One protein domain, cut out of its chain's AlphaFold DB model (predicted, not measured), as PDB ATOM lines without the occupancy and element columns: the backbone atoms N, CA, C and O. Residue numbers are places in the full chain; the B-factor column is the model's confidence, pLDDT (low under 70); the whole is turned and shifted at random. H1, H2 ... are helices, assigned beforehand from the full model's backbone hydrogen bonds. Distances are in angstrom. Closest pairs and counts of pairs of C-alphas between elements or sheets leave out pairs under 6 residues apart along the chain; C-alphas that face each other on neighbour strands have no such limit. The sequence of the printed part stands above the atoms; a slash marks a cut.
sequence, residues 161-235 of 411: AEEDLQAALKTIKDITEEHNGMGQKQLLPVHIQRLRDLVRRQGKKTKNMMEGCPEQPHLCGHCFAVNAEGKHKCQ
ATOM      1  N   ALA A 161     137.566 174.479 103.711       69.38
ATOM      2  CA  ALA A 161     136.463 173.516 103.679       69.38
ATOM      3  C   ALA A 161     136.675 172.383 102.662       69.38
ATOM      4  O   ALA A 161     136.188 171.272 102.856       69.38
ATOM      5  N   GLU A 162     137.385 172.661 101.572       73.31
ATOM      6  CA  GLU A 162     137.703 171.669 100.548       73.31
ATOM      7  C   GLU A 162     138.740 170.670 101.068       73.31
ATOM      8  O   GLU A 162     138.579 169.467 100.884       73.31
ATOM      9  N   GLU A 163     139.750 171.149 101.796       80.56
ATOM     10  CA  GLU A 163     140.751 170.294 102.444       80.56
ATOM     11  C   GLU A 163     140.114 169.373 103.494       80.56
ATOM     12  O   GLU A 163     140.402 168.175 103.542       80.56
ATOM     13  N   ASP A 164     139.183 169.904 104.288       81.56
ATOM     14  CA  ASP A 164     138.439 169.132 105.283       81.56
ATOM     15  C   ASP A 164     137.524 168.078 104.654       81.56
ATOM     16  O   ASP A 164     137.428 166.950 105.152       81.56
ATOM     17  N   LEU A 165     136.877 168.421 103.537       82.25
ATOM     18  CA  LEU A 165     136.079 167.479 102.762       82.25
ATOM     19  C   LEU A 165     136.962 166.372 102.178       82.25
ATOM     20  O   LEU A 165     136.638 165.194 102.327       82.25
ATOM     21  N   GLN A 166     138.093 166.723 101.563       83.88
ATOM     22  CA  GLN A 166     139.034 165.752 101.004       83.88
ATOM     23  C   GLN A 166     139.596 164.822 102.087       83.88
ATOM     24  O   GLN A 166     139.667 163.612 101.877       83.88
ATOM     25  N   ALA A 167     139.921 165.344 103.273       86.69
ATOM     26  CA  ALA A 167     140.378 164.537 104.402       86.69
ATOM     27  C   ALA A 167     139.293 163.566 104.910       86.69
ATOM     28  O   ALA A 167     139.583 162.402 105.214       86.69
ATOM     29  N   ALA A 168     138.035 164.013 104.977       87.56
ATOM     30  CA  ALA A 168     136.910 163.166 105.366       87.56
ATOM     31  C   ALA A 168     136.640 162.063 104.332       87.56
ATOM     32  O   ALA A 168     136.509 160.896 104.701       87.56
ATOM     33  N   LEU A 169     136.623 162.418 103.045       89.19
ATOM     34  CA  LEU A 169     136.441 161.473 101.944       89.19
ATOM     35  C   LEU A 169     137.577 160.454 101.876       89.19
ATOM     36  O   LEU A 169     137.308 159.271 101.693       89.19
ATOM     37  N   LYS A 170     138.826 160.876 102.104       91.75
ATOM     38  CA  LYS A 170     139.971 159.964 102.200       91.75
ATOM     39  C   LYS A 170     139.796 158.965 103.343       91.75
ATOM     40  O   LYS A 170     139.935 157.772 103.130       91.75
ATOM     41  N   THR A 171     139.382 159.430 104.522       89.38
ATOM     42  CA  THR A 171     139.138 158.542 105.673       89.38
ATOM     43  C   THR A 171     138.027 157.522 105.384       89.38
ATOM     44  O   THR A 171     138.124 156.369 105.791       89.38
ATOM     45  N   ILE A 172     136.961 157.933 104.688       91.44
ATOM     46  CA  ILE A 172     135.880 157.025 104.278       91.44
ATOM     47  C   ILE A 172     136.398 156.016 103.251       91.44
ATOM     48  O   ILE A 172     136.114 154.828 103.386       91.44
ATOM     49  N   LYS A 173     137.184 156.481 102.275       93.50
ATOM     50  CA  LYS A 173     137.814 155.642 101.256       93.50
ATOM     51  C   LYS A 173     138.694 154.566 101.894       93.50
ATOM     52  O   LYS A 173     138.476 153.390 101.616       93.50
ATOM     53  N   ASP A 174     139.572 154.944 102.820       91.44
ATOM     54  CA  ASP A 174     140.450 154.015 103.540       91.44
ATOM     55  C   ASP A 174     139.628 152.934 104.272       91.44
ATOM     56  O   ASP A 174     139.915 151.745 104.169       91.44
ATOM     57  N   ILE A 175     138.531 153.320 104.940       89.75
ATOM     58  CA  ILE A 175     137.631 152.376 105.627       89.75
ATOM     59  C   ILE A 175     136.940 151.427 104.638       89.75
ATOM     60  O   ILE A 175     136.763 150.245 104.939       89.75
ATOM     61  N   THR A 176     136.515 151.929 103.477       87.81
ATOM     62  CA  THR A 176     135.868 151.099 102.453       87.81
ATOM     63  C   THR A 176     136.846 150.151 101.770       87.81
ATOM     64  O   THR A 176     136.482 149.007 101.517       87.81
ATOM     65  N   GLU A 177     138.085 150.570 101.517       89.19
ATOM     66  CA  GLU A 177     139.124 149.720 100.925       89.19
ATOM     67  C   GLU A 177     139.559 148.614 101.896       89.19
ATOM     68  O   GLU A 177     139.572 147.442 101.518       89.19
ATOM     69  N   GLU A 178     139.804 148.953 103.169       86.81
ATOM     70  CA  GLU A 178     140.085 147.974 104.230       86.81
ATOM     71  C   GLU A 178     138.932 146.967 104.391       86.81
ATOM     72  O   GLU A 178     139.153 145.773 104.597       86.81
ATOM     73  N   HIS A 179     137.681 147.428 104.293       84.69
ATOM     74  CA  HIS A 179     136.501 146.570 104.418       84.69
ATOM     75  C   HIS A 179     136.298 145.650 103.211       84.69
ATOM     76  O   HIS A 179     136.060 144.454 103.394       84.69
ATOM     77  N   ASN A 180     136.458 146.181 101.997       81.69
ATOM     78  CA  ASN A 180     136.357 145.415 100.757       81.69
ATOM     79  C   ASN A 180     137.446 144.336 100.673       81.69
ATOM     80  O   ASN A 180     137.157 143.216 100.254       81.69
ATOM     81  N   GLY A 181     138.660 144.626 101.156       78.00
ATOM     82  CA  GLY A 181     139.751 143.650 101.241       78.00
ATOM     83  C   GLY A 181     139.468 142.461 102.172       78.00
ATOM     84  O   GLY A 181     140.086 141.410 102.027       78.00
ATOM     85  N   MET A 182     138.512 142.587 103.099       75.25
ATOM     86  CA  MET A 182     138.131 141.515 104.027       75.25
ATOM     87  C   MET A 182     136.954 140.654 103.545       75.25
ATOM     88  O   MET A 182     136.620 139.670 104.206       75.25
ATOM     89  N   GLY A 183     136.293 141.006 102.433       75.50
ATOM     90  CA  GLY A 183     135.192 140.219 101.855       75.50
ATOM     91  C   GLY A 183     133.976 140.019 102.777       75.50
ATOM     92  O   GLY A 183     133.162 139.120 102.551       75.50
ATOM     93  N   GLN A 184     133.838 140.817 103.841       75.75
ATOM     94  CA  GLN A 184     132.758 140.673 104.818       75.75
ATOM     95  C   GLN A 184     131.535 141.509 104.436       75.75
ATOM     96  O   GLN A 184     131.644 142.676 104.079       75.75
ATOM     97  N   LYS A 185     130.330 140.948 104.605       75.00
ATOM     98  CA  LYS A 185     129.065 141.663 104.337       75.00
ATOM     99  C   LYS A 185     128.736 142.755 105.366       75.00
ATOM    100  O   LYS A 185     127.868 143.580 105.111       75.00
ATOM    101  N   GLN A 186     129.373 142.739 106.538       82.88
ATOM    102  CA  GLN A 186     129.098 143.671 107.638       82.88
ATOM    103  C   GLN A 186     130.355 144.459 108.002       82.88
ATOM    104  O   GLN A 186     131.459 143.918 107.964       82.88
ATOM    105  N   LEU A 187     130.186 145.738 108.347       83.69
ATOM    106  CA  LEU A 187     131.276 146.607 108.791       83.69
ATOM    107  C   LEU A 187     131.813 146.142 110.147       83.69
ATOM    108  O   LEU A 187     131.039 145.923 111.082       83.69
ATOM    109  N   LEU A 188     133.140 146.057 110.278       88.50
ATOM    110  CA  LEU A 188     133.760 145.724 111.555       88.50
ATOM    111  C   LEU A 188     133.494 146.827 112.597       88.50
ATOM    112  O   LEU A 188     133.454 148.014 112.250       88.50
ATOM    113  N   PRO A 189     133.407 146.478 113.896       88.44
ATOM    114  CA  PRO A 189     133.240 147.451 114.977       88.44
ATOM    115  C   PRO A 189     134.286 148.576 114.955       88.44
ATOM    116  O   PRO A 189     133.961 149.727 115.243       88.44
ATOM    117  N   VAL A 190     135.517 148.261 114.541       88.94
ATOM    118  CA  VAL A 190     136.625 149.220 114.402       88.94
ATOM    119  C   VAL A 190     136.331 150.271 113.325       88.94
ATOM    120  O   VAL A 190     136.554 151.460 113.545       88.94
ATOM    121  N   HIS A 191     135.760 149.869 112.186       88.88
ATOM    122  CA  HIS A 191     135.371 150.780 111.104       88.88
ATOM    123  C   HIS A 191     134.224 151.694 111.536       88.88
ATOM    124  O   HIS A 191     134.262 152.906 111.321       88.88
ATOM    125  N   ILE A 192     133.232 151.128 112.229       90.62
ATOM    126  CA  ILE A 192     132.110 151.889 112.792       90.62
ATOM    127  C   ILE A 192     132.622 152.919 113.806       90.62
ATOM    128  O   ILE A 192     132.152 154.058 113.826       90.62
ATOM    129  N   GLN A 193     133.598 152.552 114.636       92.19
ATOM    130  CA  GLN A 193     134.209 153.465 115.595       92.19
ATOM    131  C   GLN A 193     134.973 154.601 114.901       92.19
ATOM    132  O   GLN A 193     134.756 155.761 115.251       92.19
ATOM    133  N   ARG A 194     135.756 154.308 113.852       90.25
ATOM    134  CA  ARG A 194     136.440 155.331 113.036       90.25
ATOM    135  C   ARG A 194     135.460 156.302 112.364       90.25
ATOM    136  O   ARG A 194     135.700 157.510 112.378       90.25
ATOM    137  N   LEU A 195     134.329 155.810 111.846       91.56
ATOM    138  CA  LEU A 195     133.263 156.658 111.293       91.56
ATOM    139  C   LEU A 195     132.625 157.547 112.369       91.56
ATOM    140  O   LEU A 195     132.442 158.746 112.160       91.56
ATOM    141  N   ARG A 196     132.339 156.997 113.556       92.62
ATOM    142  CA  ARG A 196     131.841 157.790 114.694       92.62
ATOM    143  C   ARG A 196     132.849 158.860 115.118       92.62
ATOM    144  O   ARG A 196     132.448 159.975 115.444       92.62
ATOM    145  N   ASP A 197     134.144 158.560 115.090       92.38
ATOM    146  CA  ASP A 197     135.208 159.522 115.394       92.38
ATOM    147  C   ASP A 197     135.326 160.625 114.346       92.38
ATOM    148  O   ASP A 197     135.619 161.770 114.692       92.38
ATOM    149  N   LEU A 198     135.077 160.317 113.072       92.44
ATOM    150  CA  LEU A 198     135.009 161.316 112.006       92.44
ATOM    151  C   LEU A 198     133.860 162.307 112.254       92.44
ATOM    152  O   LEU A 198     134.088 163.517 112.271       92.44
ATOM    153  N   VAL A 199     132.660 161.799 112.555       91.06
ATOM    154  CA  VAL A 199     131.483 162.631 112.866       91.06
ATOM    155  C   VAL A 199     131.720 163.479 114.116       91.06
ATOM    156  O   VAL A 199     131.435 164.676 114.117       91.06
ATOM    157  N   ARG A 200     132.297 162.898 115.178       90.81
ATOM    158  CA  ARG A 200     132.635 163.643 116.402       90.81
ATOM    159  C   ARG A 200     133.649 164.755 116.143       90.81
ATOM    160  O   ARG A 200     133.497 165.848 116.687       90.81
ATOM    161  N   ARG A 201     134.666 164.503 115.312       88.56
ATOM    162  CA  ARG A 201     135.665 165.512 114.930       88.56
ATOM    163  C   ARG A 201     135.038 166.655 114.136       88.56
ATOM    164  O   ARG A 201     135.293 167.805 114.482       88.56
ATOM    165  N   GLN A 202     134.181 166.359 113.159       84.94
ATOM    166  CA  GLN A 202     133.453 167.397 112.423       84.94
ATOM    167  C   GLN A 202     132.521 168.197 113.336       84.94
ATOM    168  O   GLN A 202     132.589 169.418 113.344       84.94
ATOM    169  N   GLY A 203     131.739 167.533 114.192       83.06
ATOM    170  CA  GLY A 203     130.872 168.220 115.152       83.06
ATOM    171  C   GLY A 203     131.645 169.139 116.105       83.06
ATOM    172  O   GLY A 203     131.207 170.255 116.377       83.06
ATOM    173  N   LYS A 204     132.830 168.716 116.568       87.44
ATOM    174  CA  LYS A 204     133.715 169.555 117.393       87.44
ATOM    175  C   LYS A 204     134.264 170.750 116.610       87.44
ATOM    176  O   LYS A 204     134.292 171.848 117.154       87.44
ATOM    177  N   LYS A 205     134.660 170.563 115.347       83.50
ATOM    178  CA  LYS A 205     135.104 171.655 114.464       83.50
ATOM    179  C   LYS A 205     133.998 172.679 114.230       83.50
ATOM    180  O   LYS A 205     134.214 173.863 114.463       83.50
ATOM    181  N   THR A 206     132.798 172.227 113.872       77.50
ATOM    182  CA  THR A 206     131.629 173.097 113.697       77.50
ATOM    183  C   THR A 206     131.297 173.845 114.983       77.50
ATOM    184  O   THR A 206     131.049 175.045 114.945       77.50
ATOM    185  N   LYS A 207     131.350 173.173 116.140       82.81
ATOM    186  CA  LYS A 207     131.127 173.815 117.439       82.81
ATOM    187  C   LYS A 207     132.169 174.900 117.731       82.81
ATOM    188  O   LYS A 207     131.785 176.020 118.037       82.81
ATOM    189  N   ASN A 208     133.456 174.599 117.557       80.88
ATOM    190  CA  ASN A 208     134.536 175.574 117.734       80.88
ATOM    191  C   ASN A 208     134.398 176.766 116.769       80.88
ATOM    192  O   ASN A 208     134.682 177.901 117.138       80.88
ATOM    193  N   MET A 209     133.954 176.517 115.534       69.12
ATOM    194  CA  MET A 209     133.704 177.563 114.542       69.12
ATOM    195  C   MET A 209     132.536 178.470 114.959       69.12
ATOM    196  O   MET A 209     132.660 179.691 114.887       69.12
ATOM    197  N   MET A 210     131.429 177.893 115.440       71.06
ATOM    198  CA  MET A 210     130.289 178.661 115.954       71.06
ATOM    199  C   MET A 210     130.656 179.478 117.202       71.06
ATOM    200  O   MET A 210     130.199 180.607 117.345       71.06
ATOM    201  N   GLU A 211     131.501 178.937 118.084       78.06
ATOM    202  CA  GLU A 211     131.991 179.639 119.279       78.06
ATOM    203  C   GLU A 211     132.965 180.781 118.933       78.06
ATOM    204  O   GLU A 211     132.951 181.819 119.590       78.06
ATOM    205  N   GLY A 212     133.788 180.621 117.891       70.12
ATOM    206  CA  GLY A 212     134.770 181.627 117.475       70.12
ATOM    207  C   GLY A 212     134.187 182.819 116.710       70.12
ATOM    208  O   GLY A 212     134.814 183.876 116.676       70.12
ATOM    209  N   CYS A 213     133.011 182.674 116.094       65.44
ATOM    210  CA  CYS A 213     132.363 183.717 115.291       65.44
ATOM    211  C   CYS A 213     130.825 183.589 115.366       65.44
ATOM    212  O   CYS A 213     130.212 183.040 114.444       65.44
ATOM    213  N   PRO A 214     130.188 184.096 116.440       61.78
ATOM    214  CA  PRO A 214     128.754 183.915 116.689       61.78
ATOM    215  C   PRO A 214     127.831 184.727 115.760       61.78
ATOM    216  O   PRO A 214     126.656 184.392 115.640       61.78
ATOM    217  N   GLU A 215     128.337 185.773 115.096       57.25
ATOM    218  CA  GLU A 215     127.510 186.727 114.332       57.25
ATOM    219  C   GLU A 215     127.686 186.668 112.802       57.25
ATOM    220  O   GLU A 215     127.013 187.407 112.084       57.25
ATOM    221  N   GLN A 216     128.554 185.798 112.267       57.09
ATOM    222  CA  GLN A 216     128.767 185.694 110.816       57.09
ATOM    223  C   GLN A 216     128.122 184.432 110.218       57.09
ATOM    224  O   GLN A 216     128.324 183.335 110.740       57.09
ATOM    225  N   PRO A 217     127.370 184.541 109.104       58.25
ATOM    226  CA  PRO A 217     126.918 183.375 108.357       58.25
ATOM    227  C   PRO A 217     128.124 182.687 107.695       58.25
ATOM    228  O   PRO A 217     128.691 183.197 106.732       58.25
ATOM    229  N   HIS A 218     128.505 181.511 108.205       60.06
ATOM    230  CA  HIS A 218     129.645 180.702 107.733       60.06
ATOM    231  C   HIS A 218     129.340 179.944 106.437       60.06
ATOM    232  O   HIS A 218     129.398 178.711 106.391       60.06
ATOM    233  N   LEU A 219     128.975 180.681 105.392       56.44
ATOM    234  CA  LEU A 219     128.781 180.157 104.044       56.44
ATOM    235  C   LEU A 219     130.019 180.478 103.214       56.44
ATOM    236  O   LEU A 219     130.332 181.642 102.968       56.44
ATOM    237  N   CYS A 220     130.727 179.449 102.752       57.66
ATOM    238  CA  CYS A 220     131.768 179.673 101.758       57.66
ATOM    239  C   CYS A 220     131.126 180.052 100.416       57.66
ATOM    240  O   CYS A 220     130.341 179.278  99.872       57.66
ATOM    241  N   GLY A 221     131.495 181.202  99.847       51.75
ATOM    242  CA  GLY A 221     130.975 181.670  98.554       51.75
ATOM    243  C   GLY A 221     131.366 180.815  97.339       51.75
ATOM    244  O   GLY A 221     130.776 180.985  96.279       51.75
ATOM    245  N   HIS A 222     132.327 179.892  97.475       53.72
ATOM    246  CA  HIS A 222     132.770 179.018  96.380       53.72
ATOM    247  C   HIS A 222     132.052 177.664  96.342       53.72
ATOM    248  O   HIS A 222     131.786 177.148  95.263       53.72
ATOM    249  N   CYS A 223     131.724 177.083  97.497       49.12
ATOM    250  CA  CYS A 223     131.085 175.764  97.572       49.12
ATOM    251  C   CYS A 223     129.699 175.786  98.230       49.12
ATOM    252  O   CYS A 223     129.094 174.729  98.388       49.12
ATOM    253  N   PHE A 224     129.202 176.962  98.641       54.19
ATOM    254  CA  PHE A 224     127.981 177.150  99.443       54.19
ATOM    255  C   PHE A 224     127.905 176.243 100.682       54.19
ATOM    256  O   PHE A 224     126.844 176.081 101.285       54.19
ATOM    257  N   ALA A 225     129.037 175.654 101.077       52.81
ATOM    258  CA  ALA A 225     129.114 174.766 102.210       52.81
ATOM    259  C   ALA A 225     128.945 175.601 103.475       52.81
ATOM    260  O   ALA A 225     129.677 176.570 103.711       52.81
ATOM    261  N   VAL A 226     127.963 175.205 104.277       50.78
ATOM    262  CA  VAL A 226     127.850 175.630 105.665       50.78
ATOM    263  C   VAL A 226     129.043 175.004 106.386       50.78
ATOM    264  O   VAL A 226     129.200 173.784 106.327       50.78
ATOM    265  N   ASN A 227     129.858 175.815 107.063       51.81
ATOM    266  CA  ASN A 227     131.011 175.411 107.889       51.81
ATOM    267  C   ASN A 227     132.400 175.415 107.217       51.81
ATOM    268  O   ASN A 227     133.156 174.453 107.355       51.81
ATOM    269  N   ALA A 228     132.782 176.501 106.544       53.03
ATOM    270  CA  ALA A 228     134.198 176.741 106.259       53.03
ATOM    271  C   ALA A 228     134.886 177.368 107.480       53.03
ATOM    272  O   ALA A 228     134.451 178.416 107.955       53.03
ATOM    273  N   GLU A 229     135.961 176.749 107.983       48.28
ATOM    274  CA  GLU A 229     136.753 177.324 109.072       48.28
ATOM    275  C   GLU A 229     137.209 178.758 108.714       48.28
ATOM    276  O   GLU A 229     137.584 179.068 107.575       48.28
ATOM    277  N   GLY A 230     137.168 179.654 109.706       46.94
ATOM    278  CA  GLY A 230     137.450 181.095 109.619       46.94
ATOM    279  C   GLY A 230     138.895 181.488 109.273       46.94
ATOM    280  O   GLY A 230     139.356 182.547 109.682       46.94
ATOM    281  N   LYS A 231     139.632 180.662 108.525       49.06
ATOM    282  CA  LYS A 231     140.944 180.995 107.949       49.06
ATOM    283  C   LYS A 231     140.867 181.112 106.429       49.06
ATOM    284  O   LYS A 231     141.729 180.612 105.714       49.06
ATOM    285  N   HIS A 232     139.833 181.746 105.891       46.53
ATOM    286  CA  HIS A 232     139.763 181.962 104.452       46.53
ATOM    287  C   HIS A 232     140.549 183.223 104.070       46.53
ATOM    288  O   HIS A 232     140.066 184.341 104.211       46.53
ATOM    289  N   LYS A 233     141.733 183.030 103.470       44.56
ATOM    290  CA  LYS A 233     142.345 184.002 102.541       44.56
ATOM    291  C   LYS A 233     141.573 184.041 101.207       44.56
ATOM    292  O   LYS A 233     142.174 184.115 100.141       44.56
ATOM    293  N   CYS A 234     140.246 183.929 101.234       44.50
ATOM    294  CA  CYS A 234     139.461 184.239 100.047       44.50
ATOM    295  C   CYS A 234     139.451 185.756  99.924       44.50
ATOM    296  O   CYS A 234     139.023 186.439 100.854       44.50
ATOM    297  N   GLN A 235     139.917 186.284  98.791       41.00
ATOM    298  CA  GLN A 235     139.579 187.648  98.410       41.00
ATOM    299  C   GLN A 235     138.060 187.702  98.264       41.00
ATOM    300  O   GLN A 235     137.499 187.297  97.250       41.00
TER     301      GLN A 235
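AT A GLANCE: This is residues 161 to 235 of the 411 residues of an uncharacterized protein of Trypanosoma congolense (strain IL3000) (UniProt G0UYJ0). What is the shape? A long helical hairpin, H2 beside H1, with an unnamed stretch, residues 213 to 235, looping loosely at the end away from their link. What makes it up? The printed part has 75 residues with two named helices, H1 then H2, and no named strand: all helix. How compact is it? It is a loose rod, 47 by 23 by 15 A, with a radius of gyration of the C-alphas of 15.7 A.

HOW THE PARTS SIT: Where do the helices meet? H2, residues 189 to 212, touches H1, residues 161 to 180, with residues 191 to 198 alone; the closest C-alphas, of Ile 175 and His 191, are 6.1 A apart. How do they run? This hairpin runs opposite ways at a shallow tilt of 8 degrees. And their backbones? Every O i to N i+4 pair is within hydrogen-bond range in H1 and H2.

IN THESE COORDINATES: Where is H2? It ends at C-alpha 212, (134.770, 181.627, 117.475), 34.3 A from C-alpha 189. Where is H1? It begins at C-alpha 161, (136.463, 173.516, 103.679), 28.3 A from C-alpha 180.

THE WHOLE: How large is it? The farthest C-alphas, of Gly 183 and Glu 215, are 48.8 A apart. Is it continuous? The printed part has no cut; the 8-residue link is short, and residues 180 to 186 stand free. Where is pLDDT under 70? At residues 161, 209 and 213 to 235.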